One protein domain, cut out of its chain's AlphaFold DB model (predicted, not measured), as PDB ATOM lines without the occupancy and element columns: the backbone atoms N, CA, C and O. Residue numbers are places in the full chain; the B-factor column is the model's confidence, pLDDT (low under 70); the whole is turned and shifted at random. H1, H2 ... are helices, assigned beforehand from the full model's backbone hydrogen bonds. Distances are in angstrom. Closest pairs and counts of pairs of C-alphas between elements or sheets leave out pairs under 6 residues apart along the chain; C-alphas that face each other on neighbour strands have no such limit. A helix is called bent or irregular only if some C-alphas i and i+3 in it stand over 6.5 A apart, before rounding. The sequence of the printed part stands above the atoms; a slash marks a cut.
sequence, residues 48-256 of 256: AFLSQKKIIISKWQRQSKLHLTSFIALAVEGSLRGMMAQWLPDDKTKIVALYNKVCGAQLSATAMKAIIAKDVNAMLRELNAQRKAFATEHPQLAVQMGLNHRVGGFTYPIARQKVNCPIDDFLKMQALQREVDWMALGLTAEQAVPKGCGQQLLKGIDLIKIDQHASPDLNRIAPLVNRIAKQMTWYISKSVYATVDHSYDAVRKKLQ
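This is residues 48 to 256 of the 256 residues of an uncharacterized protein of Prevotella mizrahii (UniProt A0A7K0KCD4). Picture a long rod of helices built along H9: H1 and H4 lie beside its later part in a loose three-helix bundle, while H6, H8 and H2 pack on its residues 221 to 240, and H3 and H7 pack on H2. Small H5 makes a corner at the end of H4, and residues 145 to 166 run back along the rod to H6. The printed part has 209 residues with nine named helices, H1 to H9 in order, and no named strand; its class is all helix. It is loose, with a radius of gyration of the C-alphas of 22.9 A, and spans 78 by 35 by 21 A.

Start with H1, residues 48 to 67, which touches H4, residues 109 to 137, at a shallow tilt of 23 degrees, opposite ways; their closest C-alphas, Ser 64 and Ile 116, are 5.9 A apart. With residues 57 to 65 alone H1 touches H9, residues 216 to 255, closest at C-alphas 65 and 241, 6.1 A; the shallow tilt of 33 degrees is only just short of steep. H1, H4 and H9 are a bundle, helices side by side, though H4 and H9 are close but not clearly touching, C-alphas 116 and 244 being closest at 7.2 A. Next find H2, residues 69 to 84, which with H9 is a hub, touching four helices each; H2 and H9 are closest at C-alphas 76 and 233, 5.9 A, at a steep tilt of 41 degrees. H2 forms a helical hairpin with H3, residues 92 to 105, closest at C-alphas 79 and 103, 5.5 A. H2 also touches H7, residues 189 to 192, at C-alphas 84 and 189, 5.2 A, and H8, residues 197 to 202, at C-alphas 73 and 198, 4.1 A. H6, residues 167 to 178, touches H9 at C-alphas 169 and 228, 6.3 A. H5, residues 139 to 144, touches H4 only at the corner, C-alphas 135 and 142 being closest at 5.0 A. Every O i to N i+4 pair is within hydrogen-bond range in H1, H2, H4, H5 and H8; H3 has 9 of 10, H6 7 of 8, H9 34 of 36, and H7 is too short for such a pair.

Find C-alpha 48 at (-7.905, 49.423, -38.922); from there H1 runs 28.5 A to C-alpha 67. H2 measures 22.4 A and H4 41.2 A. H9 runs 59.1 A from C-alpha 216 at (-59.712, 18.489, -57.517) to C-alpha 255 at (-19.910, 59.546, -42.625). H6 and H9 are only just irregular: C-alphas 175 and 178 are 7.0 A apart, and 220 and 223 are 6.6 A apart.

The two C-alphas farthest apart, Gln 140 and Ala 184, are 78.4 A apart. The printed part has no cut; the links H5 to H6 and H8 to H9 are long. Its mean pLDDT is 86.0, and residues 85 to 88, 104, 186, 189 and 210 to 214 are under 70.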
ATOM      1  N   ALA A  48      -7.180  50.235 -39.895       90.56
ATOM      2  CA  ALA A  48      -7.905  49.423 -38.922       90.56
ATOM      3  C   ALA A  48      -9.139  50.160 -38.379       90.56
ATOM      4  O   ALA A  48     -10.247  49.615 -38.412       90.56
ATOM      5  N   PHE A  49      -8.991  51.428 -37.986       92.50
ATOM      6  CA  PHE A  49     -10.104  52.257 -37.516       92.50
ATOM      7  C   PHE A  49     -11.199  52.429 -38.584       92.50
ATOM      8  O   PHE A  49     -12.390  52.214 -38.325       92.50
ATOM      9  N   LEU A  50     -10.815  52.760 -39.821       91.69
ATOM     10  CA  LEU A  50     -11.762  52.901 -40.932       91.69
ATOM     11  C   LEU A  50     -12.473  51.579 -41.256       91.69
ATOM     12  O   LEU A  50     -13.662  51.577 -41.593       91.69
ATOM     13  N   SER A  51     -11.771  50.456 -41.130       92.69
ATOM     14  CA  SER A  51     -12.345  49.120 -41.298       92.69
ATOM     15  C   SER A  51     -13.372  48.816 -40.208       92.69
ATOM     16  O   SER A  51     -14.482  48.375 -40.513       92.69
ATOM     17  N   GLN A  52     -13.073  49.144 -38.950       93.44
ATOM     18  CA  GLN A  52     -13.993  48.942 -37.831       93.44
ATOM     19  C   GLN A  52     -15.272  49.780 -37.974       93.44
ATOM     20  O   GLN A  52     -16.379  49.271 -37.790       93.44
ATOM     21  N   LYS A  53     -15.146  51.030 -38.430       93.44
ATOM     22  CA  LYS A  53     -16.287  51.888 -38.786       93.44
ATOM     23  C   LYS A  53     -17.174  51.256 -39.862       93.44
ATOM     24  O   LYS A  53     -18.398  51.232 -39.717       93.44
ATOM     25  N   LYS A  54     -16.585  50.708 -40.934       94.50
ATOM     26  CA  LYS A  54     -17.334  50.001 -41.994       94.50
ATOM     27  C   LYS A  54     -18.058  48.765 -41.450       94.50
ATOM     28  O   LYS A  54     -19.204  48.516 -41.839       94.50
ATOM     29  N   ILE A  55     -17.425  48.025 -40.537       95.69
ATOM     30  CA  ILE A  55     -18.023  46.866 -39.860       95.69
ATOM     31  C   ILE A  55     -19.237  47.296 -39.033       95.69
ATOM     32  O   ILE A  55     -20.300  46.697 -39.188       95.69
ATOM     33  N   ILE A  56     -19.134  48.363 -38.233       95.94
ATOM     34  CA  ILE A  56     -20.254  48.879 -37.424       95.94
ATOM     35  C   ILE A  56     -21.439  49.270 -38.309       95.94
ATOM     36  O   ILE A  56     -22.567  48.844 -38.054       95.94
ATOM     37  N   ILE A  57     -21.200  50.040 -39.374       95.56
ATOM     38  CA  ILE A  57     -22.272  50.467 -40.287       95.56
ATOM     39  C   ILE A  57     -22.953  49.241 -40.915       95.56
ATOM     40  O   ILE A  57     -24.180  49.160 -40.960       95.56
ATOM     41  N   SER A  58     -22.167  48.255 -41.355       96.81
ATOM     42  CA  SER A  58     -22.686  47.026 -41.968       96.81
ATOM     43  C   SER A  58     -23.449  46.149 -40.969       96.81
ATOM     44  O   SER A  58     -24.479  45.575 -41.324       96.81
ATOM     45  N   LYS A  59     -22.995  46.080 -39.709       97.62
ATOM     46  CA  LYS A  59     -23.699  45.406 -38.607       97.62
ATOM     47  C   LYS A  59     -25.096  45.997 -38.430       97.62
ATOM     48  O   LYS A  59     -26.081  45.265 -38.447       97.62
ATOM     49  N   TRP A  60     -25.189  47.320 -38.324       97.81
ATOM     50  CA  TRP A  60     -26.460  48.006 -38.099       97.81
ATOM     51  C   TRP A  60     -27.391  47.992 -39.312       97.81
ATOM     52  O   TRP A  60     -28.605  47.905 -39.137       97.81
ATOM     53  N   GLN A  61     -26.855  47.981 -40.534       97.50
ATOM     54  CA  GLN A  61     -27.661  47.757 -41.738       97.50
ATOM     55  C   GLN A  61     -28.346  46.386 -41.698       97.50
ATOM     56  O   GLN A  61     -29.544  46.282 -41.963       97.50
ATOM     57  N   ARG A  62     -27.606  45.328 -41.337       97.62
ATOM     58  CA  ARG A  62     -28.172  43.980 -41.164       97.62
ATOM     59  C   ARG A  62     -29.201  43.959 -40.035       97.62
ATOM     60  O   ARG A  62     -30.286  43.420 -40.226       97.62
ATOM     61  N   GLN A  63     -28.898  44.606 -38.911       97.50
ATOM     62  CA  GLN A  63     -29.819  44.712 -37.780       97.50
ATOM     63  C   GLN A  63     -31.134  45.403 -38.166       97.50
ATOM     64  O   GLN A  63     -32.201  44.905 -37.824       97.50
ATOM     65  N   SER A  64     -31.074  46.482 -38.953       96.88
ATOM     66  CA  SER A  64     -32.272  47.172 -39.450       96.88
ATOM     67  C   SER A  64     -33.153  46.260 -40.298       96.88
ATOM     68  O   SER A  64     -34.372  46.243 -40.133       96.88
ATOM     69  N   LYS A  65     -32.548  45.453 -41.184       97.06
ATOM     70  CA  LYS A  65     -33.291  44.454 -41.969       97.06
ATOM     71  C   LYS A  65     -33.982  43.436 -41.059       97.06
ATOM     72  O   LYS A  65     -35.149  43.132 -41.279       97.06
ATOM     73  N   LEU A  66     -33.299  42.973 -40.009       96.50
ATOM     74  CA  LEU A  66     -33.866  42.046 -39.027       96.50
ATOM     75  C   LEU A  66     -35.019  42.676 -38.233       96.50
ATOM     76  O   LEU A  66     -36.078  42.062 -38.117       96.50
ATOM     77  N   HIS A  67     -34.870  43.908 -37.743       96.81
ATOM     78  CA  HIS A  67     -35.927  44.618 -37.015       96.81
ATOM     79  C   HIS A  67     -37.166  44.906 -37.875       96.81
ATOM     80  O   HIS A  67     -38.272  45.028 -37.349       96.81
ATOM     81  N   LEU A  68     -37.008  44.963 -39.198       96.19
ATOM     82  CA  LEU A  68     -38.115  45.108 -40.141       96.19
ATOM     83  C   LEU A  68     -38.842  43.789 -40.449       96.19
ATOM     84  O   LEU A  68     -39.879  43.830 -41.101       96.19
ATOM     85  N   THR A  69     -38.385  42.635 -39.952       95.19
ATOM     86  CA  THR A  69     -39.022  41.327 -40.222       95.19
ATOM     87  C   THR A  69     -40.489  41.298 -39.785       95.19
ATOM     88  O   THR A  69     -41.355  40.882 -40.552       95.19
ATOM     89  N   SER A  70     -40.804  41.786 -38.580       94.38
ATOM     90  CA  SER A  70     -42.192  41.844 -38.096       94.38
ATOM     91  C   SER A  70     -43.049  42.804 -38.917       94.38
ATOM     92  O   SER A  70     -44.213  42.518 -39.187       94.38
ATOM     93  N   PHE A  71     -42.467  43.924 -39.353       94.62
ATOM     94  CA  PHE A  71     -43.135  44.869 -40.242       94.62
ATOM     95  C   PHE A  71     -43.438  44.236 -41.608       94.62
ATOM     96  O   PHE A  71     -44.560  44.346 -42.092       94.62
ATOM     97  N   ILE A  72     -42.474  43.518 -42.194       94.94
ATOM     98  CA  ILE A  72     -42.658  42.780 -43.450       94.94
ATOM     99  C   ILE A  72     -43.770  41.742 -43.292       94.94
ATOM    100  O   ILE A  72     -44.653  41.683 -44.140       94.94
ATOM    101  N   ALA A  73     -43.774  40.968 -42.202       94.62
ATOM    102  CA  ALA A  73     -44.809  39.968 -41.947       94.62
ATOM    103  C   ALA A  73     -46.217  40.587 -41.939       94.62
ATOM    104  O   ALA A  73     -47.117  40.087 -42.611       94.62
ATOM    105  N   LEU A  74     -46.392  41.704 -41.225       93.62
ATOM    106  CA  LEU A  74     -47.667  42.424 -41.170       93.62
ATOM    107  C   LEU A  74     -48.054  43.009 -42.532       93.62
ATOM    108  O   LEU A  74     -49.218  42.942 -42.918       93.62
ATOM    109  N   ALA A  75     -47.087  43.547 -43.277       92.12
ATOM    110  CA  ALA A  75     -47.338  44.092 -44.604       92.12
ATOM    111  C   ALA A  75     -47.754  43.005 -45.607       92.12
ATOM    112  O   ALA A  75     -48.664  43.226 -46.407       92.12
ATOM    113  N   VAL A  76     -47.126  41.827 -45.547       92.12
ATOM    114  CA  VAL A  76     -47.490  40.650 -46.346       92.12
ATOM    115  C   VAL A  76     -48.901  40.186 -46.000       92.12
ATOM    116  O   VAL A  76     -49.724  40.059 -46.902       92.12
ATOM    117  N   GLU A  77     -49.205  39.998 -44.714       91.50
ATOM    118  CA  GLU A  77     -50.532  39.569 -44.260       91.50
ATOM    119  C   GLU A  77     -51.620  40.568 -44.677       91.50
ATOM    120  O   GLU A  77     -52.624  40.179 -45.270       91.50
ATOM    121  N   GLY A  78     -51.406  41.865 -44.437       88.50
ATOM    122  CA  GLY A  78     -52.346  42.914 -44.832       88.50
ATOM    123  C   GLY A  78     -52.537  43.001 -46.347       88.50
ATOM    124  O   GLY A  78     -53.651  43.238 -46.815       88.50
ATOM    125  N   SER A  79     -51.474  42.764 -47.123       87.88
ATOM    126  CA  SER A  79     -51.554  42.749 -48.586       87.88
ATOM    127  C   SER A  79     -52.355  41.548 -49.077       87.88
ATOM    128  O   SER A  79     -53.258  41.705 -49.889       87.88
ATOM    129  N   LEU A  80     -52.078  40.351 -48.554       86.94
ATOM    130  CA  LEU A  80     -52.822  39.139 -48.898       86.94
ATOM    131  C   LEU A  80     -54.292  39.266 -48.518       86.94
ATOM    132  O   LEU A  80     -55.155  39.043 -49.361       86.94
ATOM    133  N   ARG A  81     -54.589  39.731 -47.301       85.25
ATOM    134  CA  ARG A  81     -55.967  39.932 -46.846       85.25
ATOM    135  C   ARG A  81     -56.711  40.935 -47.722       85.25
ATOM    136  O   ARG A  81     -57.831  40.665 -48.133       85.25
ATOM    137  N   GLY A  82     -56.082  42.064 -48.057       79.31
ATOM    138  CA  GLY A  82     -56.676  43.067 -48.943       79.31
ATOM    139  C   GLY A  82     -56.982  42.540 -50.349       79.31
ATOM    140  O   GLY A  82     -57.937  42.995 -50.968       79.31
ATOM    141  N   MET A  83     -56.204  41.574 -50.842       77.88
ATOM    142  CA  MET A  83     -56.440  40.941 -52.143       77.88
ATOM    143  C   MET A  83     -57.467  39.810 -52.087       77.88
ATOM    144  O   MET A  83     -58.165  39.596 -53.070       77.88
ATOM    145  N   MET A  84     -57.561  39.087 -50.967       75.94
ATOM    146  CA  MET A  84     -58.489  37.959 -50.812       75.94
ATOM    147  C   MET A  84     -59.865  38.370 -50.265       75.94
ATOM    148  O   MET A  84     -60.808  37.598 -50.379       75.94
ATOM    149  N   ALA A  85     -60.015  39.588 -49.724       69.12
ATOM    150  CA  ALA A  85     -61.280  40.101 -49.179       69.12
ATOM    151  C   ALA A  85     -62.413  40.214 -50.216       69.12
ATOM    152  O   ALA A  85     -63.588  40.135 -49.869       69.12
ATOM    153  N   GLN A  86     -62.068  40.409 -51.487       62.75
ATOM    154  CA  GLN A  86     -62.982  40.313 -52.619       62.75
ATOM    155  C   GLN A  86     -62.263  39.437 -53.632       62.75
ATOM    156  O   GLN A  86     -61.418  39.950 -54.367       62.75
ATOM    157  N   TRP A  87     -62.516  38.122 -53.596       65.56
ATOM    158  CA  TRP A  87     -62.031  37.179 -54.611       65.56
ATOM    159  C   TRP A  87     -62.107  37.865 -55.980       65.56
ATOM    160  O   TRP A  87     -63.143  38.438 -56.309       65.56
ATOM    161  N   LEU A  88     -60.952  37.940 -56.645       69.25
ATOM    162  CA  LEU A  88     -60.539  38.968 -57.611       69.25
ATOM    163  C   LEU A  88     -61.665  39.590 -58.476       69.25
ATOM    164  O   LEU A  88     -62.578  38.901 -58.918       69.25
ATOM    165  N   PRO A  89     -61.597  40.896 -58.805       72.75
ATOM    166  CA  PRO A  89     -62.537  41.488 -59.755       72.75
ATOM    167  C   PRO A  89     -62.529  40.761 -61.111       72.75
ATOM    168  O   PRO A  89     -61.462  40.464 -61.637       72.75
ATOM    169  N   ASP A  90     -63.699  40.597 -61.736       74.06
ATOM    170  CA  ASP A  90     -63.826  40.027 -63.093       74.06
ATOM    171  C   ASP A  90     -63.146  40.874 -64.191       74.06
ATOM    172  O   ASP A  90     -62.869  40.405 -65.294       74.06
ATOM    173  N   ASP A  91     -62.895  42.150 -63.907       79.25
ATOM    174  CA  ASP A  91     -62.301  43.097 -64.843       79.25
ATOM    175  C   ASP A  91     -60.787  43.203 -64.619       79.25
ATOM    176  O   ASP A  91     -60.320  43.670 -63.573       79.25
ATOM    177  N   LYS A  92     -60.012  42.846 -65.648       78.50
ATOM    178  CA  LYS A  92     -58.544  42.928 -65.662       78.50
ATOM    179  C   LYS A  92     -58.015  44.310 -65.266       78.50
ATOM    180  O   LYS A  92     -57.005  44.403 -64.567       78.50
ATOM    181  N   THR A  93     -58.670  45.391 -65.687       78.81
ATOM    182  CA  THR A  93     -58.244  46.757 -65.346       78.81
ATOM    183  C   THR A  93     -58.435  47.046 -63.857       78.81
ATOM    184  O   THR A  93     -57.567  47.657 -63.226       78.81
ATOM    185  N   LYS A  94     -59.502  46.506 -63.254       78.69
ATOM    186  CA  LYS A  94     -59.750  46.585 -61.808       78.69
ATOM    187  C   LYS A  94     -58.754  45.746 -61.012       78.69
ATOM    188  O   LYS A  94     -58.316  46.207 -59.961       78.69
ATOM    189  N   ILE A  95     -58.324  44.586 -61.521       75.06
ATOM    190  CA  ILE A  95     -57.255  43.778 -60.901       75.06
ATOM    191  C   ILE A  95     -55.952  44.581 -60.820       75.06
ATOM    192  O   ILE A  95     -55.342  44.658 -59.755       75.06
ATOM    193  N   VAL A  96     -55.543  45.234 -61.914       77.00
ATOM    194  CA  VAL A  96     -54.320  46.060 -61.945       77.00
ATOM    195  C   VAL A  96     -54.433  47.283 -61.020       77.00
ATOM    196  O   VAL A  96     -53.467  47.652 -60.346       77.00
ATOM    197  N   ALA A  97     -55.608  47.911 -60.942       76.94
ATOM    198  CA  ALA A  97     -55.844  49.027 -60.027       76.94
ATOM    199  C   ALA A  97     -55.793  48.591 -58.550       76.94
ATOM    200  O   ALA A  97     -55.116  49.230 -57.737       76.94
ATOM    201  N   LEU A  98     -56.450  47.476 -58.206       74.25
ATOM    202  CA  LEU A  98     -56.431  46.882 -56.867       74.25
ATOM    203  C   LEU A  98     -55.002  46.493 -56.464       74.25
ATOM    204  O   LEU A  98     -54.550  46.824 -55.372       74.25
ATOM    205  N   TYR A  99     -54.252  45.890 -57.383       73.62
ATOM    206  CA  TYR A  99     -52.838  45.552 -57.245       73.62
ATOM    207  C   TYR A  99     -51.967  46.755 -56.855       73.62
ATOM    208  O   TYR A  99     -51.249  46.712 -55.852       73.62
ATOM    209  N   ASN A 100     -52.064  47.853 -57.616       70.31
ATOM    210  CA  ASN A 100     -51.231  49.040 -57.402       70.31
ATOM    211  C   ASN A 100     -51.526  49.670 -56.039       70.31
ATOM    212  O   ASN A 100     -50.638  50.236 -55.398       70.31
ATOM    213  N   LYS A 101     -52.775  49.541 -55.585       75.56
ATOM    214  CA  LYS A 101     -53.203  49.978 -54.263       75.56
ATOM    215  C   LYS A 101     -52.647  49.062 -53.171       75.56
ATOM    216  O   LYS A 101     -52.036  49.561 -52.235       75.56
ATOM    217  N   VAL A 102     -52.825  47.746 -53.267       76.56
ATOM    218  CA  VAL A 102     -52.662  46.847 -52.114       76.56
ATOM    219  C   VAL A 102     -51.198  46.572 -51.753       76.56
ATOM    220  O   VAL A 102     -50.828  46.742 -50.591       76.56
ATOM    221  N   CYS A 103     -50.331  46.240 -52.712       72.56
ATOM    222  CA  CYS A 103     -48.964  45.804 -52.381       72.56
ATOM    223  C   CYS A 103     -48.045  46.947 -51.929       72.56
ATOM    224  O   CYS A 103     -47.008  46.716 -51.311       72.56
ATOM    225  N   GLY A 104     -48.404  48.189 -52.266       68.69
ATOM    226  CA  GLY A 104     -47.696  49.388 -51.826       68.69
ATOM    227  C   GLY A 104     -48.324  50.055 -50.601       68.69
ATOM    228  O   GLY A 104     -47.604  50.719 -49.851       68.69
ATOM    229  N   ALA A 105     -49.638  49.908 -50.380       74.50
ATOM    230  CA  ALA A 105     -50.344  50.590 -49.291       74.50
ATOM    231  C   ALA A 105     -49.863  50.158 -47.905       74.50
ATOM    232  O   ALA A 105     -49.795  50.987 -47.003       74.50
ATOM    233  N   GLN A 106     -49.480  48.890 -47.750       78.44
ATOM    234  CA  GLN A 106     -49.057  48.361 -46.453       78.44
ATOM    235  C   GLN A 106     -47.624  48.764 -46.066       78.44
ATOM    236  O   GLN A 106     -47.197  48.569 -44.930       78.44
ATOM    237  N   LEU A 107     -46.876  49.383 -46.986       85.25
ATOM    238  CA  LEU A 107     -45.518  49.862 -46.743       85.25
ATOM    239  C   LEU A 107     -45.507  51.311 -46.245       85.25
ATOM    240  O   LEU A 107     -45.144  52.237 -46.974       85.25
ATOM    241  N   SER A 108     -45.886  51.508 -44.981       88.00
ATOM    242  CA  SER A 108     -45.829  52.824 -44.334       88.00
ATOM    243  C   SER A 108     -44.389  53.344 -44.246       88.00
ATOM    244  O   SER A 108     -43.559  52.817 -43.499       88.00
ATOM    245  N   ALA A 109     -44.100  54.423 -44.980       87.19
ATOM    246  CA  ALA A 109     -42.805  55.102 -44.928       87.19
ATOM    247  C   ALA A 109     -42.494  55.623 -43.517       87.19
ATOM    248  O   ALA A 109     -41.356  55.528 -43.064       87.19
ATOM    249  N   THR A 110     -43.508  56.104 -42.794       89.69
ATOM    250  CA  THR A 110     -43.378  56.570 -41.407       89.69
ATOM    251  C   THR A 110     -42.978  55.437 -40.462       89.69
ATOM    252  O   THR A 110     -42.083  55.620 -39.639       89.69
ATOM    253  N   ALA A 111     -43.584  54.254 -40.606       90.75
ATOM    254  CA  ALA A 111     -43.247  53.096 -39.778       90.75
ATOM    255  C   ALA A 111     -41.823  52.591 -40.063       90.75
ATOM    256  O   ALA A 111     -41.040  52.396 -39.133       90.75
ATOM    257  N   MET A 112     -41.452  52.465 -41.344       92.62
ATOM    258  CA  MET A 112     -40.080  52.117 -41.729       92.62
ATOM    259  C   MET A 112     -39.079  53.146 -41.198       92.62
ATOM    260  O   MET A 112     -38.037  52.777 -40.656       92.62
ATOM    261  N   LYS A 113     -39.420  54.439 -41.279       92.38
ATOM    262  CA  LYS A 113     -38.595  55.525 -40.753       92.38
ATOM    263  C   LYS A 113     -38.363  55.415 -39.256       92.38
ATOM    264  O   LYS A 113     -37.226  55.588 -38.830       92.38
ATOM    265  N   ALA A 114     -39.393  55.116 -38.472       92.94
ATOM    266  CA  ALA A 114     -39.255  54.973 -37.027       92.94
ATOM    267  C   ALA A 114     -38.261  53.857 -36.653       92.94
ATOM    268  O   ALA A 114     -37.408  54.059 -35.788       92.94
ATOM    269  N   ILE A 115     -38.327  52.714 -37.345       94.62
ATOM    270  CA  ILE A 115     -37.436  51.571 -37.107       94.62
ATOM    271  C   ILE A 115     -36.002  51.907 -37.537       94.62
ATOM    272  O   ILE A 115     -35.087  51.865 -36.716       94.62
ATOM    273  N   ILE A 116     -35.813  52.340 -38.787       95.06
ATOM    274  CA  ILE A 116     -34.484  52.659 -39.335       95.06
ATOM    275  C   ILE A 116     -33.824  53.790 -38.533       95.06
ATOM    276  O   ILE A 116     -32.628  53.739 -38.262       95.06
ATOM    277  N   ALA A 117     -34.576  54.812 -38.111       93.62
ATOM    278  CA  ALA A 117     -34.022  55.912 -37.321       93.62
ATOM    279  C   ALA A 117     -33.561  55.504 -35.929       93.62
ATOM    280  O   ALA A 117     -32.525  55.983 -35.464       93.62
ATOM    281  N   LYS A 118     -34.276  54.588 -35.275       94.94
ATOM    282  CA  LYS A 118     -33.825  54.018 -34.006       94.94
ATOM    283  C   LYS A 118     -32.469  53.323 -34.168       94.94
ATOM    284  O   LYS A 118     -31.568  53.557 -33.359       94.94
ATOM    285  N   ASP A 119     -32.311  52.545 -35.233       96.25
ATOM    286  CA  ASP A 119     -31.094  51.777 -35.504       96.25
ATOM    287  C   ASP A 119     -29.924  52.661 -35.952       96.25
ATOM    288  O   ASP A 119     -28.808  52.504 -35.458       96.25
ATOM    289  N   VAL A 120     -30.170  53.665 -36.799       95.69
ATOM    290  CA  VAL A 120     -29.156  54.666 -37.168       95.69
ATOM    291  C   VAL A 120     -28.685  55.443 -35.936       95.69
ATOM    292  O   VAL A 120     -27.485  55.621 -35.748       95.69
ATOM    293  N   ASN A 121     -29.584  55.849 -35.039       94.31
ATOM    294  CA  ASN A 121     -29.190  56.544 -33.811       94.31
ATOM    295  C   ASN A 121     -28.370  55.653 -32.864       94.31
ATOM    296  O   ASN A 121     -27.440  56.127 -32.208       94.31
ATOM    297  N   ALA A 122     -28.685  54.360 -32.778       96.25
ATOM    298  CA  ALA A 122     -27.884  53.406 -32.018       96.25
ATOM    299  C   ALA A 122     -26.493  53.200 -32.643       96.25
ATOM    300  O   ALA A 122     -25.490  53.286 -31.933       96.25
ATOM    301  N   MET A 123     -26.423  53.071 -33.967       96.94
ATOM    302  CA  MET A 123     -25.173  53.027 -34.724       96.94
ATOM    303  C   MET A 123     -24.315  54.276 -34.497       96.94
ATOM    304  O   MET A 123     -23.123  54.160 -34.229       96.94
ATOM    305  N   LEU A 124     -24.901  55.478 -34.558       95.38
ATOM    306  CA  LEU A 124     -24.174  56.728 -34.320       95.38
ATOM    307  C   LEU A 124     -23.623  56.811 -32.890       95.38
ATOM    308  O   LEU A 124     -22.551  57.378 -32.683       95.38
ATOM    309  N   ARG A 125     -24.317  56.249 -31.891       95.25
ATOM    310  CA  ARG A 125     -23.785  56.156 -30.520       95.25
ATOM    311  C   ARG A 125     -22.562  55.243 -30.454       95.25
ATOM    312  O   ARG A 125     -21.559  55.647 -29.875       95.25
ATOM    313  N   GLU A 126     -22.620  54.075 -31.090       96.25
ATOM    314  CA  GLU A 126     -21.494  53.133 -31.152       96.25
ATOM    315  C   GLU A 126     -20.287  53.728 -31.894       96.25
ATOM    316  O   GLU A 126     -19.170  53.696 -31.385       96.25
ATOM    317  N   LEU A 127     -20.518  54.376 -33.040       94.69
ATOM    318  CA  LEU A 127     -19.469  55.073 -33.790       94.69
ATOM    319  C   LEU A 127     -18.817  56.189 -32.972       94.69
ATOM    320  O   LEU A 127     -17.599  56.340 -32.992       94.69
ATOM    321  N   ASN A 128     -19.607  56.978 -32.242       94.56
ATOM    322  CA  ASN A 128     -19.072  58.049 -31.403       94.56
ATOM    323  C   ASN A 128     -18.272  57.511 -30.208       94.56
ATOM    324  O   ASN A 128     -17.254  58.104 -29.856       94.56
ATOM    325  N   ALA A 129     -18.689  56.389 -29.611       94.31
ATOM    326  CA  ALA A 129     -17.912  55.724 -28.565       94.31
ATOM    327  C   ALA A 129     -16.553  55.252 -29.103       94.31
ATOM    328  O   ALA A 129     -15.524  55.495 -28.480       94.31
ATOM    329  N   GLN A 130     -16.541  54.669 -30.303       93.19
ATOM    330  CA  GLN A 130     -15.313  54.201 -30.937       93.19
ATOM    331  C   GLN A 130     -14.381  55.350 -31.354       93.19
ATOM    332  O   GLN A 130     -13.177  55.271 -31.138       93.19
ATOM    333  N   ARG A 131     -14.931  56.456 -31.878       93.19
ATOM    334  CA  ARG A 131     -14.172  57.694 -32.145       93.19
ATOM    335  C   ARG A 131     -13.510  58.229 -30.879       93.19
ATOM    336  O   ARG A 131     -12.351  58.617 -30.924       93.19
ATOM    337  N   LYS A 132     -14.235  58.235 -29.754       93.12
ATOM    338  CA  LYS A 132     -13.710  58.690 -28.460       93.12
ATOM    339  C   LYS A 132     -12.573  57.794 -27.954       93.12
ATOM    340  O   LYS A 132     -11.580  58.321 -27.462       93.12
ATOM    341  N   ALA A 133     -12.714  56.474 -28.081       92.88
ATOM    342  CA  ALA A 133     -11.657  55.531 -27.720       92.88
ATOM    343  C   ALA A 133     -10.400  55.773 -28.571       92.88
ATOM    344  O   ALA A 133      -9.340  56.061 -28.024       92.88
ATOM    345  N   PHE A 134     -10.558  55.834 -29.897       93.50
ATOM    346  CA  PHE A 134      -9.456  56.114 -30.819       93.50
ATOM    347  C   PHE A 134      -8.779  57.465 -30.543       93.50
ATOM    348  O   PHE A 134      -7.559  57.557 -30.570       93.50
ATOM    349  N   ALA A 135      -9.545  58.515 -30.233       92.56
ATOM    350  CA  ALA A 135      -8.985  59.824 -29.891       92.56
ATOM    351  C   ALA A 135      -8.202  59.829 -28.569       92.56
ATOM    352  O   ALA A 135      -7.274  60.619 -28.421       92.56
ATOM    353  N   THR A 136      -8.560  58.949 -27.632       92.62
ATOM    354  CA  THR A 136      -7.804  58.749 -26.386       92.62
ATOM    355  C   THR A 136      -6.490  58.013 -26.652       92.62
ATOM    356  O   THR A 136      -5.456  58.402 -26.120       92.62
ATOM    357  N   GLU A 137      -6.524  56.969 -27.481       92.94
ATOM    358  CA  GLU A 137      -5.366  56.110 -27.780       92.94
ATOM    359  C   GLU A 137      -4.381  56.763 -28.766       92.94
ATOM    360  O   GLU A 137      -3.168  56.605 -28.643       92.94
ATOM    361  N   HIS A 138      -4.893  57.536 -29.726       93.25
ATOM    362  CA  HIS A 138      -4.129  58.116 -30.830       93.25
ATOM    363  C   HIS A 138      -4.489  59.598 -31.062       93.25
ATOM    364  O   HIS A 138      -5.044  59.952 -32.108       93.25
ATOM    365  N   PRO A 139      -4.164  60.507 -30.121       90.50
ATOM    366  CA  PRO A 139      -4.625  61.898 -30.159       90.50
ATOM    367  C   PRO A 139      -4.153  62.669 -31.402       90.50
ATOM    368  O   PRO A 139      -4.929  63.422 -31.989       90.50
ATOM    369  N   GLN A 140      -2.911  62.457 -31.852       90.25
ATOM    370  CA  GLN A 140      -2.375  63.132 -33.043       90.25
ATOM    371  C   GLN A 140      -3.088  62.683 -34.331       90.25
ATOM    372  O   GLN A 140      -3.503  63.526 -35.128       90.25
ATOM    373  N   LEU A 141      -3.311  61.373 -34.503       90.50
ATOM    374  CA  LEU A 141      -4.058  60.832 -35.645       90.50
ATOM    375  C   LEU A 141      -5.526  61.276 -35.610       90.50
ATOM    376  O   LEU A 141      -6.102  61.625 -36.636       90.50
ATOM    377  N   ALA A 142      -6.134  61.331 -34.426       89.25
ATOM    378  CA  ALA A 142      -7.511  61.782 -34.272       89.25
ATOM    379  C   ALA A 142      -7.712  63.252 -34.671       89.25
ATOM    380  O   ALA A 142      -8.742  63.575 -35.268       89.25
ATOM    381  N   VAL A 143      -6.732  64.125 -34.406       89.81
ATOM    382  CA  VAL A 143      -6.725  65.512 -34.904       89.81
ATOM    383  C   VAL A 143      -6.652  65.530 -36.430       89.81
ATOM    384  O   VAL A 143      -7.492  66.170 -37.061       89.81
ATOM    385  N   GLN A 144      -5.714  64.786 -37.025       88.94
ATOM    386  CA  GLN A 144      -5.548  64.711 -38.485       88.94
ATOM    387  C   GLN A 144      -6.812  64.204 -39.191       88.94
ATOM    388  O   GLN A 144      -7.185  64.695 -40.253       88.94
ATOM    389  N   MET A 145      -7.511  63.252 -38.573       87.19
ATOM    390  CA  MET A 145      -8.737  62.649 -39.095       87.19
ATOM    391  C   MET A 145     -10.023  63.416 -38.725       87.19
ATOM    392  O   MET A 145     -11.121  62.958 -39.049       87.19
ATOM    393  N   GLY A 146      -9.936  64.541 -38.004       85.81
ATOM    394  CA  GLY A 146     -11.108  65.323 -37.590       85.81
ATOM    395  C   GLY A 146     -12.064  64.567 -36.651       85.81
ATOM    396  O   GLY A 146     -13.288  64.727 -36.714       85.81
ATOM    397  N   LEU A 147     -11.533  63.698 -35.784       86.62
ATOM    398  CA  LEU A 147     -12.327  62.831 -34.903       86.62
ATOM    399  C   LEU A 147     -12.734  63.487 -33.578       86.62
ATOM    400  O   LEU A 147     -13.585  62.944 -32.874       86.62
ATOM    401  N   ASN A 148     -12.206  64.679 -33.287       76.69
ATOM    402  CA  ASN A 148     -12.413  65.421 -32.036       76.69
ATOM    403  C   ASN A 148     -13.853  65.912 -31.825       76.69
ATOM    404  O   ASN A 148     -14.226  66.307 -30.721       76.69
ATOM    405  N   HIS A 149     -14.680  65.869 -32.870       78.25
ATOM    406  CA  HIS A 149     -16.089  66.220 -32.790       78.25
ATOM    407  C   HIS A 149     -16.982  64.986 -32.896       78.25
ATOM    408  O   HIS A 149     -16.724  64.042 -33.658       78.25
ATOM    409  N   ARG A 150     -18.076  65.028 -32.132       81.88
ATOM    410  CA  ARG A 150     -19.142  64.032 -32.186       81.88
ATOM    411  C   ARG A 150     -19.851  64.122 -33.533       81.88
ATOM    412  O   ARG A 150     -20.245  65.202 -33.963       81.88
ATOM    413  N   VAL A 151     -20.101  62.974 -34.148       81.31
ATOM    414  CA  VAL A 151     -21.018  62.891 -35.284       81.31
ATOM    415  C   VAL A 151     -22.438  63.114 -34.763       81.31
ATOM    416  O   VAL A 151     -22.962  62.292 -34.002       81.31
ATOM    417  N   GLY A 152     -23.029  64.250 -35.136       79.88
ATOM    418  CA  GLY A 152     -24.417  64.599 -34.838       79.88
ATOM    419  C   GLY A 152     -25.425  63.791 -35.659       79.88
ATOM    420  O   GLY A 152     -25.063  63.058 -36.579       79.88
ATOM    421  N   GLY A 153     -26.709  63.928 -35.323       79.50
ATOM    422  CA  GLY A 153     -27.782  63.417 -36.174       79.50
ATOM    423  C   GLY A 153     -27.836  64.197 -37.488       79.50
ATOM    424  O   GLY A 153     -27.654  65.411 -37.497       79.50
ATOM    425  N   PHE A 154     -28.088  63.505 -38.594       82.00
ATOM    426  CA  PHE A 154     -28.246  64.117 -39.911       82.00
ATOM    427  C   PHE A 154     -29.455  63.528 -40.632       82.00
ATOM    428  O   PHE A 154     -29.884  62.409 -40.351       82.00
ATOM    429  N   THR A 155     -30.003  64.286 -41.576       84.25
ATOM    430  CA  THR A 155     -31.128  63.840 -42.402       84.25
ATOM    431  C   THR A 155     -30.645  62.879 -43.484       84.25
ATOM    432  O   THR A 155     -29.649  63.136 -44.161       84.25
ATOM    433  N   TYR A 156     -31.383  61.789 -43.680       83.25
ATOM    434  CA  TYR A 156     -31.192  60.836 -44.770       83.25
ATOM    435  C   TYR A 156     -32.559  60.417 -45.334       83.25
ATOM    436  O   TYR A 156     -33.548  60.376 -44.590       83.25
ATOM    437  N   PRO A 157     -32.649  60.160 -46.650       82.88
ATOM    438  CA  PRO A 157     -33.910  59.828 -47.292       82.88
ATOM    439  C   PRO A 157     -34.368  58.422 -46.899       82.88
ATOM    440  O   PRO A 157     -33.580  57.480 -46.880       82.88
ATOM    441  N   ILE A 158     -35.668  58.285 -46.644       81.56
ATOM    442  CA  ILE A 158     -36.344  56.994 -46.505       81.56
ATOM    443  C   ILE A 158     -37.494  57.011 -47.499       81.56
ATOM    444  O   ILE A 158     -38.539  57.612 -47.253       81.56
ATOM    445  N   ALA A 159     -37.259  56.401 -48.656       77.00
ATOM    446  CA  ALA A 159     -38.213  56.360 -49.752       77.00
ATOM    447  C   ALA A 159     -38.744  54.939 -49.919       77.00
ATOM    448  O   ALA A 159     -37.966  53.988 -50.001       77.00
ATOM    449  N   ARG A 160     -40.071  54.806 -50.001       77.88
ATOM    450  CA  ARG A 160     -40.724  53.530 -50.297       77.88
ATOM    451  C   ARG A 160     -40.345  53.093 -51.709       77.88
ATOM    452  O   ARG A 160     -40.709  53.757 -52.677       77.88
ATOM    453  N   GLN A 161     -39.679  51.951 -51.818       83.00
ATOM    454  CA  GLN A 161     -39.394  51.342 -53.112       83.00
ATOM    455  C   GLN A 161     -40.653  50.698 -53.705       83.00
ATOM    456  O   GLN A 161     -41.541  50.226 -52.986       83.00
ATOM    457  N   LYS A 162     -40.751  50.688 -55.037       82.62
ATOM    458  CA  LYS A 162     -41.886  50.072 -55.736       82.62
ATOM    459  C   LYS A 162     -41.943  48.567 -55.436       82.62
ATOM    460  O   LYS A 162     -40.913  47.897 -55.423       82.62
ATOM    461  N   VAL A 163     -43.149  48.047 -55.215       83.19
ATOM    462  CA  VAL A 163     -43.410  46.606 -55.071       83.19
ATOM    463  C   VAL A 163     -43.978  46.093 -56.388       83.19
ATOM    464  O   VAL A 163     -44.995  46.597 -56.855       83.19
ATOM    465  N   ASN A 164     -43.314  45.108 -56.993       82.75
ATOM    466  CA  ASN A 164     -43.754  44.488 -58.242       82.75
ATOM    467  C   ASN A 164     -44.578  43.240 -57.926       82.75
ATOM    468  O   ASN A 164     -44.025  42.160 -57.910       82.75
ATOM    469  N   CYS A 165     -45.869  43.326 -57.637       79.62
ATOM    470  CA  CYS A 165     -46.621  42.120 -57.280       79.62
ATOM    471  C   CYS A 165     -46.809  41.114 -58.455       79.62
ATOM    472  O   CYS A 165     -46.592  41.468 -59.620       79.62
ATOM    473  N   PRO A 166     -47.244  39.872 -58.168       84.69
ATOM    474  CA  PRO A 166     -47.333  38.783 -59.148       84.69
ATOM    475  C   PRO A 166     -48.591  38.839 -60.042       84.69
ATOM    476  O   PRO A 166     -49.489  38.013 -59.902       84.69
ATOM    477  N   ILE A 167     -48.676  39.811 -60.962       83.00
ATOM    478  CA  ILE A 167     -49.872  40.035 -61.813       83.00
ATOM    479  C   ILE A 167     -50.289  38.775 -62.582       83.00
ATOM    480  O   ILE A 167     -51.468  38.436 -62.600       83.00
ATOM    481  N   ASP A 168     -49.340  38.066 -63.187       85.88
ATOM    482  CA  ASP A 168     -49.656  36.916 -64.038       85.88
ATOM    483  C   ASP A 168     -50.318  35.775 -63.260       85.88
ATOM    484  O   ASP A 168     -51.237  35.131 -63.765       85.88
ATOM    485  N   ASP A 169     -49.885  35.531 -62.021       86.56
ATOM    486  CA  ASP A 169     -50.502  34.507 -61.178       86.56
ATOM    487  C   ASP A 169     -51.894  34.944 -60.697       86.56
ATOM    488  O   ASP A 169     -52.786  34.103 -60.592       86.56
ATOM    489  N   PHE A 170     -52.131  36.249 -60.501       82.38
ATOM    490  CA  PHE A 170     -53.482  36.755 -60.234       82.38
ATOM    491  C   PHE A 170     -54.419  36.557 -61.419       82.38
ATOM    492  O   PHE A 170     -55.541  36.105 -61.222       82.38
ATOM    493  N   LEU A 171     -53.976  36.847 -62.643       84.81
ATOM    494  CA  LEU A 171     -54.806  36.641 -63.836       84.81
ATOM    495  C   LEU A 171     -55.142  35.159 -64.042       84.81
ATOM    496  O   LEU A 171     -56.264  34.827 -64.412       84.81
ATOM    497  N   LYS A 172     -54.203  34.255 -63.735       87.50
ATOM    498  CA  LYS A 172     -54.469  32.807 -63.731       87.50
ATOM    499  C   LYS A 172     -55.494  32.418 -62.670       87.50
ATOM    500  O   LYS A 172     -56.382  31.625 -62.957       87.50
ATOM    501  N   MET A 173     -55.393  32.976 -61.463       84.19
ATOM    502  CA  MET A 173     -56.354  32.705 -60.390       84.19
ATOM    503  C   MET A 173     -57.751  33.253 -60.718       84.19
ATOM    504  O   MET A 173     -58.740  32.578 -60.461       84.19
ATOM    505  N   GLN A 174     -57.832  34.430 -61.345       84.25
ATOM    506  CA  GLN A 174     -59.086  35.024 -61.812       84.25
ATOM    507  C   GLN A 174     -59.768  34.164 -62.886       84.25
ATOM    508  O   GLN A 174     -60.979  33.976 -62.838       84.25
ATOM    509  N   ALA A 175     -59.015  33.605 -63.838       85.31
ATOM    510  CA  ALA A 175     -59.586  32.736 -64.870       85.31
ATOM    511  C   ALA A 175     -60.308  31.512 -64.271       85.31
ATOM    512  O   ALA A 175     -61.351  31.104 -64.768       85.31
ATOM    513  N   LEU A 176     -59.798  30.986 -63.154       83.62
ATOM    514  CA  LEU A 176     -60.399  29.861 -62.433       83.62
ATOM    515  C   LEU A 176     -61.586  30.264 -61.550       83.62
ATOM    516  O   LEU A 176     -62.304  29.399 -61.058       83.62
ATOM    517  N   GLN A 177     -61.814  31.561 -61.335       77.44
ATOM    518  CA  GLN A 177     -62.786  32.042 -60.358       77.44
ATOM    519  C   GLN A 177     -64.224  31.626 -60.678       77.44
ATOM    520  O   GLN A 177     -65.006  31.414 -59.758       77.44
ATOM    521  N   ARG A 178     -64.555  31.485 -61.967       76.94
ATOM    522  CA  ARG A 178     -65.877  31.045 -62.446       76.94
ATOM    523  C   ARG A 178     -65.979  29.537 -62.671       76.94
ATOM    524  O   ARG A 178     -67.070  29.036 -62.907       76.94
ATOM    525  N   GLU A 179     -64.851  28.836 -62.632       82.38
ATOM    526  CA  GLU A 179     -64.779  27.385 -62.825       82.38
ATOM    527  C   GLU A 179     -64.794  26.621 -61.502       82.38
ATOM    528  O   GLU A 179     -64.959  25.405 -61.509       82.38
ATOM    529  N   VAL A 180     -64.598  27.322 -60.384       76.81
ATOM    530  CA  VAL A 180     -64.486  26.726 -59.060       76.81
ATOM    531  C   VAL A 180     -65.550  27.279 -58.126       76.81
ATOM    532  O   VAL A 180     -65.708  28.492 -57.988       76.81
ATOM    533  N   ASP A 181     -66.223  26.378 -57.415       74.62
ATOM    534  CA  ASP A 181     -67.086  26.740 -56.299       74.62
ATOM    535  C   ASP A 181     -66.256  26.954 -55.020       74.62
ATOM    536  O   ASP A 181     -66.006  26.050 -54.220       74.62
ATOM    537  N   TRP A 182     -65.810  28.194 -54.827       71.50
ATOM    538  CA  TRP A 182     -65.028  28.619 -53.662       71.50
ATOM    539  C   TRP A 182     -65.767  28.441 -52.333       71.50
ATOM    540  O   TRP A 182     -65.129  28.218 -51.302       71.50
ATOM    541  N   MET A 183     -67.102  28.515 -52.357       71.25
ATOM    542  CA  MET A 183     -67.926  28.287 -51.172       71.25
ATOM    543  C   MET A 183     -67.933  26.801 -50.812       71.25
ATOM    544  O   MET A 183     -67.738  26.465 -49.643       71.25
ATOM    545  N   ALA A 184     -68.062  25.913 -51.803       74.44
ATOM    546  CA  ALA A 184     -67.965  24.465 -51.601       74.44
ATOM    547  C   ALA A 184     -66.565  24.016 -51.147       74.44
ATOM    548  O   ALA A 184     -66.436  23.025 -50.428       74.44
ATOM    549  N   LEU A 185     -65.516  24.763 -51.505       72.69
ATOM    550  CA  LEU A 185     -64.159  24.533 -51.003       72.69
ATOM    551  C   LEU A 185     -63.971  24.891 -49.524       72.69
ATOM    552  O   LEU A 185     -62.943  24.532 -48.949       72.69
ATOM    553  N   GLY A 186     -64.914  25.613 -48.909       67.94
ATOM    554  CA  GLY A 186     -64.773  26.083 -47.533       67.94
ATOM    555  C   GLY A 186     -63.553  26.987 -47.341       67.94
ATOM    556  O   GLY A 186     -62.959  26.986 -46.267       67.94
ATOM    557  N   LEU A 187     -63.154  27.715 -48.389       72.06
ATOM    558  CA  LEU A 187     -62.059  28.681 -48.381       72.06
ATOM    559  C   LEU A 187     -62.653  30.086 -48.274       72.06
ATOM    560  O   LEU A 187     -62.955  30.731 -49.272       72.06
ATOM    561  N   THR A 188     -62.822  30.581 -47.052       72.94
ATOM    562  CA  THR A 188     -63.042  32.016 -46.808       72.94
ATOM    563  C   THR A 188     -61.726  32.792 -46.929       72.94
ATOM    564  O   THR A 188     -60.636  32.212 -46.891       72.94
ATOM    565  N   ALA A 189     -61.804  34.122 -47.049       68.31
ATOM    566  CA  ALA A 189     -60.616  34.977 -47.075       68.31
ATOM    567  C   ALA A 189     -59.766  34.808 -45.800       68.31
ATOM    568  O   ALA A 189     -58.537  34.783 -45.863       68.31
ATOM    569  N   GLU A 190     -60.415  34.639 -44.647       71.50
ATOM    570  CA  GLU A 190     -59.784  34.407 -43.349       71.50
ATOM    571  C   GLU A 190     -59.091  33.043 -43.263       71.50
ATOM    572  O   GLU A 190     -58.026  32.935 -42.658       71.50
ATOM    573  N   GLN A 191     -59.669  32.005 -43.873       76.12
ATOM    574  CA  GLN A 191     -59.056  30.674 -43.930       76.12
ATOM    575  C   GLN A 191     -57.872  30.632 -44.896       76.12
ATOM    576  O   GLN A 191     -56.889  29.943 -44.629       76.12
ATOM    577  N   ALA A 192     -57.935  31.391 -45.989       75.94
ATOM    578  CA  ALA A 192     -56.837  31.485 -46.941       75.94
ATOM    579  C   ALA A 192     -55.687  32.385 -46.449       75.94
ATOM    580  O   ALA A 192     -54.529  32.167 -46.812       75.94
ATOM    581  N   VAL A 193     -55.989  33.380 -45.609       85.31
ATOM    582  CA  VAL A 193     -55.012  34.304 -45.009       85.31
ATOM    583  C   VAL A 193     -55.147  34.284 -43.481       85.31
ATOM    584  O   VAL A 193     -55.606  35.264 -42.879       85.31
ATOM    585  N   PRO A 194     -54.755  33.175 -42.822       84.56
ATOM    586  CA  PRO A 194     -54.886  33.060 -41.380       84.56
ATOM    587  C   PRO A 194     -54.003  34.088 -40.670       84.56
ATOM    588  O   PRO A 194     -52.938  34.487 -41.148       84.56
ATOM    589  N   LYS A 195     -54.422  34.511 -39.476       88.75
ATOM    590  CA  LYS A 195     -53.644  35.448 -38.659       88.75
ATOM    591  C   LYS A 195     -52.230  34.903 -38.416       88.75
ATOM    592  O   LYS A 195     -52.067  33.769 -37.974       88.75
ATOM    593  N   GLY A 196     -51.208  35.723 -38.660       90.25
ATOM    594  CA  GLY A 196     -49.807  35.327 -38.513       90.25
ATOM    595  C   GLY A 196     -49.223  34.605 -39.730       90.25
ATOM    596  O   GLY A 196     -48.044  34.237 -39.700       90.25
ATOM    597  N   CYS A 197     -49.981  34.447 -40.822       90.94
ATOM    598  CA  CYS A 197     -49.488  33.814 -42.042       90.94
ATOM    599  C   CYS A 197     -48.267  34.533 -42.630       90.94
ATOM    600  O   CYS A 197     -47.381  33.886 -43.176       90.94
ATOM    601  N   GLY A 198     -48.150  35.855 -42.450       92.69
ATOM    602  CA  GLY A 198     -46.982  36.612 -42.901       92.69
ATOM    603  C   GLY A 198     -45.675  36.117 -42.271       92.69
ATOM    604  O   GLY A 198     -44.652  36.044 -42.945       92.69
ATOM    605  N   GLN A 199     -45.701  35.704 -40.998       94.31
ATOM    606  CA  GLN A 199     -44.526  35.122 -40.338       94.31
ATOM    607  C   GLN A 199     -44.223  33.709 -40.843       94.31
ATOM    608  O   GLN A 199     -43.058  33.333 -40.945       94.31
ATOM    609  N   GLN A 200     -45.257  32.923 -41.144       92.94
ATOM    610  CA  GLN A 200     -45.110  31.575 -41.697       92.94
ATOM    611  C   GLN A 200     -44.520  31.626 -43.112       92.94
ATOM    612  O   GLN A 200     -43.556  30.922 -43.408       92.94
ATOM    613  N   LEU A 201     -45.011  32.544 -43.941       93.50
ATOM    614  CA  LEU A 201     -44.520  32.782 -45.295       93.50
ATOM    615  C   LEU A 201     -43.056  33.216 -45.325       93.50
ATOM    616  O   LEU A 201     -42.292  32.747 -46.167       93.50
ATOM    617  N   LEU A 202     -42.629  34.053 -44.376       92.88
ATOM    618  CA  LEU A 202     -41.215  34.415 -44.232       92.88
ATOM    619  C   LEU A 202     -40.322  33.222 -43.862       92.88
ATOM    620  O   LEU A 202     -39.128  33.249 -44.151       92.88
ATOM    621  N   LYS A 203     -40.888  32.170 -43.260       92.12
ATOM    622  CA  LYS A 203     -40.206  30.893 -42.991       92.12
ATOM    623  C   LYS A 203     -40.298  29.910 -44.166       92.12
ATOM    624  O   LYS A 203     -39.827  28.787 -44.044       92.12
ATOM    625  N   GLY A 204     -40.906  30.308 -45.286       89.25
ATOM    626  CA  GLY A 204     -41.109  29.453 -46.457       89.25
ATOM    627  C   GLY A 204     -42.247  28.442 -46.311       89.25
ATOM    628  O   GLY A 204     -42.343  27.529 -47.127       89.25
ATOM    629  N   ILE A 205     -43.098  28.591 -45.294       90.25
ATOM    630  CA  ILE A 205     -44.247  27.712 -45.067       90.25
ATOM    631  C   ILE A 205     -45.390  28.148 -45.988       90.25
ATOM    632  O   ILE A 205     -45.726  29.331 -46.052       90.25
ATOM    633  N   ASP A 206     -45.968  27.180 -46.696       87.75
ATOM    634  CA  ASP A 206     -47.120  27.384 -47.573       87.75
ATOM    635  C   ASP A 206     -48.390  27.751 -46.792       87.75
ATOM    636  O   ASP A 206     -48.597  27.276 -45.675       87.75
ATOM    637  N   LEU A 207     -49.241  28.595 -47.389       86.75
ATOM    638  CA  LEU A 207     -50.521  29.003 -46.794       86.75
ATOM    639  C   LEU A 207     -51.515  27.849 -46.774       86.75
ATOM    640  O   LEU A 207     -52.159  27.599 -45.761       86.75
ATOM    641  N   ILE A 208     -51.630  27.163 -47.908       84.00
ATOM    642  CA  ILE A 208     -52.543  26.040 -48.095       84.00
ATOM    643  C   ILE A 208     -51.691  24.795 -48.275       84.00
ATOM    644  O   ILE A 208     -50.897  24.713 -49.215       84.00
ATOM    645  N   LYS A 209     -51.847  23.819 -47.382       78.44
ATOM    646  CA  LYS A 209     -51.157  22.541 -47.522       78.44
ATOM    647  C   LYS A 209     -51.957  21.615 -48.440       78.44
ATOM    648  O   LYS A 209     -53.169  21.480 -48.296       78.44
ATOM    649  N   ILE A 210     -51.275  21.010 -49.409       66.19
ATOM    650  CA  ILE A 210     -51.892  20.172 -50.455       66.19
ATOM    651  C   ILE A 210     -52.367  18.825 -49.881       66.19
ATOM    652  O   ILE A 210     -53.304  18.224 -50.390       66.19
ATOM    653  N   ASP A 211     -51.764  18.375 -48.783       59.62
ATOM    654  CA  ASP A 211     -52.081  17.121 -48.093       59.62
ATOM    655  C   ASP A 211     -53.406  17.151 -47.309       59.62
ATOM    656  O   ASP A 211     -53.843  16.110 -46.822       59.62
ATOM    657  N   GLN A 212     -54.068  18.309 -47.189       53.41
ATOM    658  CA  GLN A 212     -55.227  18.464 -46.306       53.41
ATOM    659  C   GLN A 212     -56.597  18.257 -46.966       53.41
ATOM    660  O   GLN A 212     -57.569  18.097 -46.230       53.41
ATOM    661  N   HIS A 213     -56.725  18.193 -48.302       54.94
ATOM    662  CA  HIS A 213     -58.048  18.017 -48.922       54.94
ATOM    663  C   HIS A 213     -58.032  17.254 -50.258       54.94
ATOM    664  O   HIS A 213     -57.290  17.583 -51.177       54.94
ATOM    665  N   ALA A 214     -58.948  16.290 -50.407       61.47
ATOM    666  CA  ALA A 214     -59.153  15.475 -51.612       61.47
ATOM    667  C   ALA A 214     -59.925  16.196 -52.746       61.47
ATOM    668  O   ALA A 214     -60.562  15.544 -53.571       61.47
ATOM    669  N   SER A 215     -59.916  17.534 -52.782       78.31
ATOM    670  CA  SER A 215     -60.678  18.309 -53.771       78.31
ATOM    671  C   SER A 215     -59.855  18.564 -55.045       78.31
ATOM    672  O   SER A 215     -58.790  19.187 -54.960       78.31
ATOM    673  N   PRO A 216     -60.343  18.157 -56.237       80.38
ATOM    674  CA  PRO A 216     -59.712  18.489 -57.517       80.38
ATOM    675  C   PRO A 216     -59.523  19.998 -57.721       80.38
ATOM    676  O   PRO A 216     -58.488  20.427 -58.227       80.38
ATOM    677  N   ASP A 217     -60.479  20.809 -57.269       80.88
ATOM    678  CA  ASP A 217     -60.414  22.265 -57.393       80.88
ATOM    679  C   ASP A 217     -59.385  22.882 -56.442       80.88
ATOM    680  O   ASP A 217     -58.641  23.787 -56.831       80.88
ATOM    681  N   LEU A 218     -59.242  22.340 -55.226       79.62
ATOM    682  CA  LEU A 218     -58.186  22.791 -54.320       79.62
ATOM    683  C   LEU A 218     -56.795  22.477 -54.882       79.62
ATOM    684  O   LEU A 218     -55.899  23.316 -54.799       79.62
ATOM    685  N   ASN A 219     -56.625  21.319 -55.524       83.06
ATOM    686  CA  ASN A 219     -55.372  20.958 -56.192       83.06
ATOM    687  C   ASN A 219     -55.009  21.919 -57.338       83.06
ATOM    688  O   ASN A 219     -53.827  22.111 -57.624       83.06
ATOM    689  N   ARG A 220     -56.001  22.564 -57.968       83.44
ATOM    690  CA  ARG A 220     -55.788  23.595 -59.000       83.44
ATOM    691  C   ARG A 220     -55.440  24.958 -58.389       83.44
ATOM    692  O   ARG A 220     -54.571  25.659 -58.908       83.44
ATOM    693  N   ILE A 221     -56.089  25.329 -57.287       83.44
ATOM    694  CA  ILE A 221     -55.983  26.663 -56.675       83.44
ATOM    695  C   ILE A 221     -54.802  26.798 -55.717       83.44
ATOM    696  O   ILE A 221     -54.098  27.811 -55.754       83.44
ATOM    697  N   ALA A 222     -54.569  25.810 -54.851       85.56
ATOM    698  CA  ALA A 222     -53.566  25.897 -53.792       85.56
ATOM    699  C   ALA A 222     -52.159  26.244 -54.321       85.56
ATOM    700  O   ALA A 222     -51.516  27.128 -53.743       85.56
ATOM    701  N   PRO A 223     -51.680  25.673 -55.450       88.12
ATOM    702  CA  PRO A 223     -50.398  26.067 -56.028       88.12
ATOM    703  C   PRO A 223     -50.338  27.545 -56.437       88.12
ATOM    704  O   PRO A 223     -49.292  28.177 -56.275       88.12
ATOM    705  N   LEU A 224     -51.437  28.110 -56.950       87.56
ATOM    706  CA  LEU A 224     -51.509  29.521 -57.343       87.56
ATOM    707  C   LEU A 224     -51.513  30.436 -56.120       87.56
ATOM    708  O   LEU A 224     -50.718  31.372 -56.073       87.56
ATOM    709  N   VAL A 225     -52.327  30.134 -55.104       87.19
ATOM    710  CA  VAL A 225     -52.379  30.908 -53.850       87.19
ATOM    711  C   VAL A 225     -51.015  30.916 -53.159       87.19
ATOM    712  O   VAL A 225     -50.493  31.979 -52.819       87.19
ATOM    713  N   ASN A 226     -50.383  29.748 -53.021       90.06
ATOM    714  CA  ASN A 226     -49.058  29.632 -52.416       90.06
ATOM    715  C   ASN A 226     -47.992  30.379 -53.223       90.06
ATOM    716  O   ASN A 226     -47.139  31.061 -52.649       90.06
ATOM    717  N   ARG A 227     -48.041  30.306 -54.559       91.38
ATOM    718  CA  ARG A 227     -47.113  31.049 -55.420       91.38
ATOM    719  C   ARG A 227     -47.306  32.555 -55.286       91.38
ATOM    720  O   ARG A 227     -46.316  33.258 -55.104       91.38
ATOM    721  N   ILE A 228     -48.547  33.042 -55.310       89.38
ATOM    722  CA  ILE A 228     -48.879  34.454 -55.084       89.38
ATOM    723  C   ILE A 228     -48.319  34.915 -53.738       89.38
ATOM    724  O   ILE A 228     -47.647  35.944 -53.670       89.38
ATOM    725  N   ALA A 229     -48.543  34.141 -52.677       91.25
ATOM    726  CA  ALA A 229     -48.093  34.476 -51.335       91.25
ATOM    727  C   ALA A 229     -46.564  34.518 -51.211       91.25
ATOM    728  O   ALA A 229     -46.011  35.479 -50.667       91.25
ATOM    729  N   LYS A 230     -45.865  33.532 -51.786       92.50
ATOM    730  CA  LYS A 230     -44.396  33.497 -51.854       92.50
ATOM    731  C   LYS A 230     -43.840  34.676 -52.645       92.50
ATOM    732  O   LYS A 230     -42.945  35.373 -52.165       92.50
ATOM    733  N   GLN A 231     -44.392  34.941 -53.828       91.62
ATOM    734  CA  GLN A 231     -43.975  36.068 -54.654       91.62
ATOM    735  C   GLN A 231     -44.212  37.399 -53.933       91.62
ATOM    736  O   GLN A 231     -43.303  38.221 -53.850       91.62
ATOM    737  N   MET A 232     -45.387  37.598 -53.333       89.38
ATOM    738  CA  MET A 232     -45.689  38.804 -52.560       89.38
ATOM    739  C   MET A 232     -44.695  39.009 -51.415       89.38
ATOM    740  O   MET A 232     -44.144  40.099 -51.255       89.38
ATOM    741  N   THR A 233     -44.419  37.943 -50.662       92.88
ATOM    742  CA  THR A 233     -43.429  37.944 -49.578       92.88
ATOM    743  C   THR A 233     -42.061  38.375 -50.088       92.88
ATOM    744  O   THR A 233     -41.421  39.239 -49.484       92.88
ATOM    745  N   TRP A 234     -41.635  37.845 -51.235       92.81
ATOM    746  CA  TRP A 234     -40.369  38.208 -51.862       92.81
ATOM    747  C   TRP A 234     -40.324  39.681 -52.289       92.81
ATOM    748  O   TRP A 234     -39.388  40.395 -51.924       92.81
ATOM    749  N   TYR A 235     -41.335  40.168 -53.014       91.00
ATOM    750  CA  TYR A 235     -41.359  41.542 -53.526       91.00
ATOM    751  C   TYR A 235     -41.442  42.589 -52.410       91.00
ATOM    752  O   TYR A 235     -40.738  43.602 -52.470       91.00
ATOM    753  N   ILE A 236     -42.258  42.344 -51.381       92.31
ATOM    754  CA  ILE A 236     -42.357  43.220 -50.207       92.31
ATOM    755  C   ILE A 236     -41.022  43.236 -49.459       92.31
ATOM    756  O   ILE A 236     -40.485  44.314 -49.201       92.31
ATOM    757  N   SER A 237     -40.437  42.065 -49.183       93.75
ATOM    758  CA  SER A 237     -39.132  41.972 -48.513       93.75
ATOM    759  C   SER A 237     -38.050  42.719 -49.291       93.75
ATOM    760  O   SER A 237     -37.309  43.516 -48.719       93.75
ATOM    761  N   LYS A 238     -37.994  42.528 -50.615       93.31
ATOM    762  CA  LYS A 238     -37.028  43.198 -51.492       93.31
ATOM    763  C   LYS A 238     -37.185  44.718 -51.461       93.31
ATOM    764  O   LYS A 238     -36.183  45.419 -51.361       93.31
ATOM    765  N   SER A 239     -38.416  45.228 -51.512       92.12
ATOM    766  CA  SER A 239     -38.686  46.670 -51.430       92.12
ATOM    767  C   SER A 239     -38.245  47.266 -50.085       92.12
ATOM    768  O   SER A 239     -37.556  48.292 -50.041       92.12
ATOM    769  N   VAL A 240     -38.570  46.594 -48.977       94.06
ATOM    770  CA  VAL A 240     -38.174  47.032 -47.632       94.06
ATOM    771  C   VAL A 240     -36.653  46.999 -47.471       94.06
ATOM    772  O   VAL A 240     -36.060  47.978 -47.023       94.06
ATOM    773  N   TYR A 241     -35.990  45.925 -47.901       94.88
ATOM    774  CA  TYR A 241     -34.533  45.826 -47.826       94.88
ATOM    775  C   TYR A 241     -33.827  46.843 -48.718       94.88
ATOM    776  O   TYR A 241     -32.852  47.438 -48.268       94.88
ATOM    777  N   ALA A 242     -34.346  47.118 -49.914       93.12
ATOM    778  CA  ALA A 242     -33.822  48.176 -50.771       93.12
ATOM    779  C   ALA A 242     -33.978  49.569 -50.130       93.12
ATOM    780  O   ALA A 242     -33.099  50.415 -50.267       93.12
ATOM    781  N   THR A 243     -35.057  49.797 -49.374       93.69
ATOM    782  CA  THR A 243     -35.246  51.032 -48.593       93.69
ATOM    783  C   THR A 243     -34.179  51.172 -47.502       93.69
ATOM    784  O   THR A 243     -33.599  52.249 -47.334       93.69
ATOM    785  N   VAL A 244     -33.874  50.082 -46.785       95.62
ATOM    786  CA  VAL A 244     -32.779  50.046 -45.801       95.62
ATOM    787  C   VAL A 244     -31.440  50.308 -46.482       95.62
ATOM    788  O   VAL A 244     -30.690  51.168 -46.032       95.62
ATOM    789  N   ASP A 245     -31.150  49.608 -47.577       94.88
ATOM    790  CA  ASP A 245     -29.880  49.724 -48.296       94.88
ATOM    791  C   ASP A 245     -29.649  51.154 -48.780       94.88
ATOM    792  O   ASP A 245     -28.617  51.746 -48.468       94.88
ATOM    793  N   HIS A 246     -30.662  51.764 -49.395       93.06
ATOM    794  CA  HIS A 246     -30.610  53.157 -49.822       93.06
ATOM    795  C   HIS A 246     -30.354  54.130 -48.656       93.06
ATOM    796  O   HIS A 246     -29.540  55.049 -48.770       93.06
ATOM    797  N   SER A 247     -31.009  53.904 -47.512       93.12
ATOM    798  CA  SER A 247     -30.821  54.729 -46.310       93.12
ATOM    799  C   SER A 247     -29.389  54.615 -45.779       93.12
ATOM    800  O   SER A 247     -28.751  55.621 -45.467       93.12
ATOM    801  N   TYR A 248     -28.853  53.394 -45.714       94.56
ATOM    802  CA  TYR A 248     -27.496  53.140 -45.234       94.56
ATOM    803  C   TYR A 248     -26.418  53.612 -46.216       94.56
ATOM    804  O   TYR A 248     -25.350  54.037 -45.779       94.56
ATOM    805  N   ASP A 249     -26.688  53.627 -47.519       93.69
ATOM    806  CA  ASP A 249     -25.790  54.230 -48.508       93.69
ATOM    807  C   ASP A 249     -25.705  55.750 -48.348       93.69
ATOM    808  O   ASP A 249     -24.612  56.318 -48.400       93.69
ATOM    809  N   ALA A 250     -26.828  56.417 -48.069       91.88
ATOM    810  CA  ALA A 250     -26.826  57.839 -47.734       91.88
ATOM    811  C   ALA A 250     -26.062  58.118 -46.427       91.88
ATOM    812  O   ALA A 250     -25.264  59.054 -46.361       91.88
ATOM    813  N   VAL A 251     -26.247  57.270 -45.408       91.88
ATOM    814  CA  VAL A 251     -25.493  57.322 -44.145       91.88
ATOM    815  C   VAL A 251     -23.991  57.167 -44.384       91.88
ATOM    816  O   VAL A 251     -23.218  57.967 -43.870       91.88
ATOM    817  N   ARG A 252     -23.557  56.190 -45.191       92.62
ATOM    818  CA  ARG A 252     -22.134  55.995 -45.522       92.62
ATOM    819  C   ARG A 252     -21.524  57.239 -46.148       92.62
ATOM    820  O   ARG A 252     -20.473  57.666 -45.692       92.62
ATOM    821  N   LYS A 253     -22.199  57.831 -47.137       90.19
ATOM    822  CA  LYS A 253     -21.736  59.053 -47.816       90.19
ATOM    823  C   LYS A 253     -21.593  60.237 -46.863       90.19
ATOM    824  O   LYS A 253     -20.696  61.043 -47.037       90.19
ATOM    825  N   LYS A 254     -22.471  60.347 -45.862       87.31
ATOM    826  CA  LYS A 254     -22.401  61.405 -44.840       87.31
ATOM    827  C   LYS A 254     -21.324  61.173 -43.789       87.31
ATOM    828  O   LYS A 254     -20.934  62.116 -43.112       87.31
ATOM    829  N   LEU A 255     -20.915  59.922 -43.606       85.00
ATOM    830  CA  LEU A 255     -19.910  59.546 -42.625       85.00
ATOM    831  C   LEU A 255     -18.505  59.469 -43.213       85.00
ATOM    832  O   LEU A 255     -17.583  59.388 -42.410       85.00
ATOM    833  N   GLN A 256     -18.333  59.413 -44.534       74.88
ATOM    834  CA  GLN A 256     -17.026  59.535 -45.195       74.88
ATOM    835  C   GLN A 256     -16.425  60.909 -44.917       74.88
ATOM    836  O   GLN A 256     -15.241  60.900 -44.525       74.88
TER     837      GLN A 256